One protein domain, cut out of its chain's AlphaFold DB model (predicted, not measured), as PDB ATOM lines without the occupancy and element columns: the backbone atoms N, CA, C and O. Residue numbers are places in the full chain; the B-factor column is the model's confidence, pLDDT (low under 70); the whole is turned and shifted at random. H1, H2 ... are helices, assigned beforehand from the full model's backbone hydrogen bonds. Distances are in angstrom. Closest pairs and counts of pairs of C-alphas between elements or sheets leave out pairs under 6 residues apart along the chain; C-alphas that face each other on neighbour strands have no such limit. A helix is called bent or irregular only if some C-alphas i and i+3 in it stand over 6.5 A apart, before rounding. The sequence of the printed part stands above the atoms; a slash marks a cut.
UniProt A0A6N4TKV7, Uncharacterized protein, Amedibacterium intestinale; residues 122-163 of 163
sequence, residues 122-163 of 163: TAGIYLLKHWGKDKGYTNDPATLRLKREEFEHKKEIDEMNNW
ATOM      1  N   THR A 122     -17.401  19.966  23.606       90.12
ATOM      2  CA  THR A 122     -17.068  20.488  24.943       90.12
ATOM      3  C   THR A 122     -16.106  19.550  25.667       90.12
ATOM      4  O   THR A 122     -15.114  20.011  26.236       90.12
ATOM      5  N   ALA A 123     -16.361  18.240  25.592       89.06
ATOM      6  CA  ALA A 123     -15.450  17.216  26.095       89.06
ATOM      7  C   ALA A 123     -14.082  17.317  25.404       89.06
ATOM      8  O   ALA A 123     -13.056  17.393  26.077       89.06
ATOM      9  N   GLY A 124     -14.069  17.439  24.072       89.12
ATOM     10  CA  GLY A 124     -12.841  17.622  23.293       89.12
ATOM     11  C   GLY A 124     -12.044  18.861  23.708       89.12
ATOM     12  O   GLY A 124     -10.847  18.767  23.966       89.12
ATOM     13  N   ILE A 125     -12.703  20.012  23.861       89.44
ATOM     14  CA  ILE A 125     -12.070  21.258  24.323       89.44
ATOM     15  C   ILE A 125     -11.460  21.086  25.721       89.44
ATOM     16  O   ILE A 125     -10.354  21.568  25.971       89.44
ATOM     17  N   TYR A 126     -12.168  20.430  26.644       87.12
ATOM     18  CA  TYR A 126     -11.678  20.205  28.003       87.12
ATOM     19  C   TYR A 126     -10.445  19.290  28.018       87.12
ATOM     20  O   TYR A 126      -9.427  19.638  28.620       87.12
ATOM     21  N   LEU A 127     -10.502  18.169  27.294       87.12
ATOM     22  CA  LEU A 127      -9.397  17.215  27.195       87.12
ATOM     23  C   LEU A 127      -8.172  17.825  26.512       87.12
ATOM     24  O   LEU A 127      -7.062  17.679  27.016       87.12
ATOM     25  N   LEU A 128      -8.352  18.589  25.430       88.25
ATOM     26  CA  LEU A 128      -7.250  19.289  24.764       88.25
ATOM     27  C   LEU A 128      -6.559  20.291  25.693       88.25
ATOM     28  O   LEU A 128      -5.336  20.368  25.695       88.25
ATOM     29  N   LYS A 129      -7.304  21.014  26.534       85.50
ATOM     30  CA  LYS A 129      -6.716  21.930  27.531       85.50
ATOM     31  C   LYS A 129      -5.969  21.203  28.642       85.50
ATOM     32  O   LYS A 129      -5.039  21.760  29.219       85.50
ATOM     33  N   HIS A 130      -6.399  19.995  28.996       83.62
ATOM     34  CA  HIS A 130      -5.778  19.239  30.076       83.62
ATOM     35  C   HIS A 130      -4.543  18.463  29.602       83.62
ATOM     36  O   HIS A 130      -3.485  18.573  30.219       83.62
ATOM     37  N   TRP A 131      -4.665  17.731  28.493       83.81
ATOM     38  CA  TRP A 131      -3.634  16.842  27.945       83.81
ATOM     39  C   TRP A 131      -2.760  17.501  26.874       83.81
ATOM     40  O   TRP A 131      -1.638  17.075  26.634       83.81
ATOM     41  N   GLY A 132      -3.249  18.554  26.225       81.75
ATOM     42  CA  GLY A 132      -2.534  19.295  25.189       81.75
ATOM     43  C   GLY A 132      -1.790  20.529  25.701       81.75
ATOM     44  O   GLY A 132      -1.442  21.391  24.893       81.75
ATOM     45  N   LYS A 133      -1.532  20.648  27.011       79.31
ATOM     46  CA  LYS A 133      -0.816  21.806  27.582       79.31
ATOM     47  C   LYS A 133       0.544  22.029  26.923       79.31
ATOM     48  O   LYS A 133       0.867  23.164  26.584       79.31
ATOM     49  N   ASP A 134       1.273  20.952  26.642       78.75
ATOM     50  CA  ASP A 134       2.576  21.010  25.966       78.75
ATOM     51  C   ASP A 134       2.473  21.522  24.524       78.75
ATOM     52  O   ASP A 134       3.397  22.139  24.001       78.75
ATOM     53  N   LYS A 135       1.313  21.326  23.886       81.00
ATOM     54  CA  LYS A 135       1.005  21.839  22.543       81.00
ATOM     55  C   LYS A 135       0.452  23.271  22.565       81.00
ATOM     56  O   LYS A 135       0.155  23.814  21.507       81.00
ATOM     57  N   GLY A 136       0.294  23.881  23.744       78.06
ATOM     58  CA  GLY A 136      -0.166  25.263  23.900       78.06
ATOM     59  C   GLY A 136      -1.685  25.448  23.979       78.06
ATOM     60  O   GLY A 136      -2.158  26.580  23.894       78.06
ATOM     61  N   TYR A 137      -2.471  24.382  24.167       81.31
ATOM     62  CA  TYR A 137      -3.920  24.511  24.357       81.31
ATOM     63  C   TYR A 137      -4.234  25.107  25.740       81.31
ATOM     64  O   TYR A 137      -4.085  24.449  26.768       81.31
ATOM     65  N   THR A 138      -4.695  26.359  25.776       80.69
ATOM     66  CA  THR A 138      -5.061  27.082  27.007       80.69
ATOM     67  C   THR A 138      -6.247  28.020  26.763       80.69
ATOM     68  O   THR A 138      -6.540  28.382  25.627       80.69
ATOM     69  N   ASN A 139      -6.950  28.410  27.833       76.69
ATOM     70  CA  ASN A 139      -7.974  29.464  27.778       76.69
ATOM     71  C   ASN A 139      -7.368  30.856  27.582       76.69
ATOM     72  O   ASN A 139      -8.031  31.734  27.047       76.69
ATOM     73  N   ASP A 140      -6.136  31.046  28.052       82.25
ATOM     74  CA  ASP A 140      -5.455  32.334  28.048       82.25
ATOM     75  C   ASP A 140      -3.988  32.151  27.627       82.25
ATOM     76  O   ASP A 140      -3.115  31.873  28.461       82.25
ATOM     77  N   PRO A 141      -3.712  32.228  26.312       79.31
ATOM     78  CA  PRO A 141      -2.359  32.118  25.774       79.31
ATOM     79  C   PRO A 141      -1.438  33.254  26.223       79.31
ATOM     80  O   PRO A 141      -0.238  33.035  26.393       79.31
ATOM     81  N   ALA A 142      -1.987  34.453  26.443       79.88
ATOM     82  CA  ALA A 142      -1.211  35.635  26.798       79.88
ATOM     83  C   ALA A 142      -0.616  35.496  28.202       79.88
ATOM     84  O   ALA A 142       0.592  35.645  28.379       79.88
ATOM     85  N   THR A 143      -1.430  35.097  29.182       83.25
ATOM     86  CA  THR A 143      -0.944  34.855  30.549       83.25
ATOM     87  C   THR A 143       0.078  33.719  30.607       83.25
ATOM     88  O   THR A 143       1.020  33.774  31.396       83.25
ATOM     89  N   LEU A 144      -0.070  32.681  29.777       79.62
ATOM     90  CA  LEU A 144       0.897  31.580  29.731       79.62
ATOM     91  C   LEU A 144       2.262  32.047  29.207       79.62
ATOM     92  O   LEU A 144       3.293  31.642  29.742       79.62
ATOM     93  N   ARG A 145       2.259  32.919  28.193       82.69
ATOM     94  CA  ARG A 145       3.471  33.540  27.659       82.69
ATOM     95  C   ARG A 145       4.144  34.436  28.699       82.69
ATOM     96  O   ARG A 145       5.325  34.245  28.950       82.69
ATOM     97  N   LEU A 146       3.389  35.320  29.354       85.81
ATOM     98  CA  LEU A 146       3.914  36.195  30.410       85.81
ATOM     99  C   LEU A 146       4.560  35.394  31.544       85.81
ATOM    100  O   LEU A 146       5.681  35.676  31.937       85.81
ATOM    101  N   LYS A 147       3.903  34.328  32.016       85.56
ATOM    102  CA  LYS A 147       4.472  33.444  33.048       85.56
ATOM    103  C   LYS A 147       5.752  32.741  32.600       85.56
ATOM    104  O   LYS A 147       6.605  32.456  33.436       85.56
ATOM    105  N   ARG A 148       5.866  32.408  31.310       84.56
ATOM    106  CA  ARG A 148       7.085  31.818  30.745       84.56
ATOM    107  C   ARG A 148       8.218  32.844  30.729       84.56
ATOM    108  O   ARG A 148       9.289  32.526  31.224       84.56
ATOM    109  N   GLU A 149       7.946  34.060  30.259       89.69
ATOM    110  CA  GLU A 149       8.901  35.177  30.259       89.69
ATOM    111  C   GLU A 149       9.342  35.537  31.695       89.69
ATOM    112  O   GLU A 149      10.531  35.655  31.966       89.69
ATOM    113  N   GLU A 150       8.413  35.607  32.658       89.44
ATOM    114  CA  GLU A 150       8.727  35.814  34.082       89.44
ATOM    115  C   GLU A 150       9.614  34.703  34.660       89.44
ATOM    116  O   GLU A 150      10.476  34.963  35.500       89.44
ATOM    117  N   PHE A 151       9.381  33.451  34.262       88.88
ATOM    118  CA  PHE A 151      10.161  32.308  34.730       88.88
ATOM    119  C   PHE A 151      11.575  32.297  34.145       88.88
ATOM    120  O   PHE A 151      12.524  32.001  34.866       88.88
ATOM    121  N   GLU A 152      11.718  32.633  32.862       91.69
ATOM    122  CA  GLU A 152      13.017  32.805  32.203       91.69
ATOM    123  C   GLU A 152      13.804  33.944  32.853       91.69
ATOM    124  O   GLU A 152      14.932  33.727  33.285       91.69
ATOM    125  N   HIS A 153      13.173  35.100  33.071       89.56
ATOM    126  CA  HIS A 153      13.822  36.226  33.736       89.56
ATOM    127  C   HIS A 153      14.260  35.899  35.173       89.56
ATOM    128  O   HIS A 153      15.341  36.290  35.605       89.56
ATOM    129  N   LYS A 154      13.455  35.132  35.927       91.25
ATOM    130  CA  LYS A 154      13.858  34.648  37.260       91.25
ATOM    131  C   LYS A 154      15.077  33.732  37.204       91.25
ATOM    132  O   LYS A 154      15.950  33.875  38.047       91.25
ATOM    133  N   LYS A 155      15.152  32.828  36.221       91.88
ATOM    134  CA  LYS A 155      16.334  31.973  36.035       91.88
ATOM    135  C   LYS A 155      17.586  32.794  35.752       91.88
ATOM    136  O   LYS A 155      18.611  32.529  36.361       91.88
ATOM    137  N   GLU A 156      17.486  33.792  34.878       91.25
ATOM    138  CA  GLU A 156      18.603  34.692  34.574       91.25
ATOM    139  C   GLU A 156      19.073  35.439  35.829       91.25
ATOM    140  O   GLU A 156      20.268  35.493  36.108       91.25
ATOM    141  N   ILE A 157      18.139  35.965  36.628       90.06
ATOM    142  CA  ILE A 157      18.451  36.627  37.903       90.06
ATOM    143  C   ILE A 157      19.127  35.654  38.881       90.06
ATOM    144  O   ILE A 157      20.113  36.019  39.519       90.06
ATOM    145  N   ASP A 158      18.611  34.432  39.015       90.25
ATOM    146  CA  ASP A 158      19.174  33.417  39.909       90.25
ATOM    147  C   ASP A 158      20.588  33.002  39.469       90.25
ATOM    148  O   ASP A 158      21.463  32.835  40.315       90.25
ATOM    149  N   GLU A 159      20.841  32.884  38.162       88.81
ATOM    150  CA  GLU A 159      22.171  32.616  37.600       88.81
ATOM    151  C   GLU A 159      23.141  33.783  37.838       88.81
ATOM    152  O   GLU A 159      24.282  33.551  38.235       88.81
ATOM    153  N   MET A 160      22.685  35.028  37.671       83.38
ATOM    154  CA  MET A 160      23.486  36.227  37.946       83.38
ATOM    155  C   MET A 160      23.817  36.401  39.432       83.38
ATOM    156  O   MET A 160      24.887  36.903  39.755       83.38
ATOM    157  N   ASN A 161      22.917  36.004  40.334       82.94
ATOM    158  CA  ASN A 161      23.121  36.103  41.784       82.94
ATOM    159  C   ASN A 161      23.967  34.955  42.366       82.94
ATOM    160  O   ASN A 161      24.399  35.047  43.514       82.94
ATOM    161  N   ASN A 162      24.165  33.868  41.613       73.50
ATOM    162  CA  ASN A 162      25.002  32.728  42.007       73.50
ATOM    163  C   ASN A 162      26.472  32.860  41.561       73.50
ATOM    164  O   ASN A 162      27.246  31.918  41.761       73.50
ATOM    165  N   TRP A 163      26.846  33.994  40.961       54.53
ATOM    166  CA  TRP A 163      28.217  34.385  40.621       54.53
ATOM    167  C   TRP A 163      28.713  35.479  41.572       54.53
ATOM    168  O   TRP A 163      29.859  35.354  42.062       54.53
TER     169      TRP A 163
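This is residues 122 to 163 of the 163 residues of an uncharacterized protein of Amedibacterium intestinale (UniProt A0A6N4TKV7). Two helices that do not pack on each other run nearly the same way along a thin rod, one after the other but set off sideways, like two lengths of a line broken by a step. The step is the looped link of residues 132 to 140, and beyond it residues 146 to 163, most of the longer helix H2 and the last two residues, stick out free. The printed part has 42 residues with two named helices, H1 then H2, and no named strand; the class is all helix. It is extended, with a radius of gyration of the C-alphas of 14.8 A and spans of 49 by 16 by 10 A.

H1, residues 122 to 131, has an N-to-C direction with components 0.95, -0.04 and 0.31 along x, y and z. A short link of 9 residues joins it to H2, residues 141 to 161, whose components are 0.90, 0.05 and 0.44. H1 and H2 are apart, with no C-alpha of the one within 8 A of the other. The centre of H1 is at y 19.130 and that of H2 at y 34.182. In H1 and H2 every O i to N i+4 pair is within hydrogen-bond range.

H1 begins at C-alpha 122, (-17.068, 20.488, 24.943), and measures 14.2 A from first to last C-alpha. H2 begins at C-alpha 141, (-2.359, 32.118, 25.774), ends at C-alpha 161, (23.121, 36.103, 41.784), and measures 30.4 A. Neither helix is bent.

The two C-alphas farthest apart, those of Thr 122 and Trp 163, are 49.9 A apart. The printed part has no cut and ends at residue 163, the chain's last residue. The mean pLDDT of the printed part is 84.3, and one residue, Trp 163, is under 70.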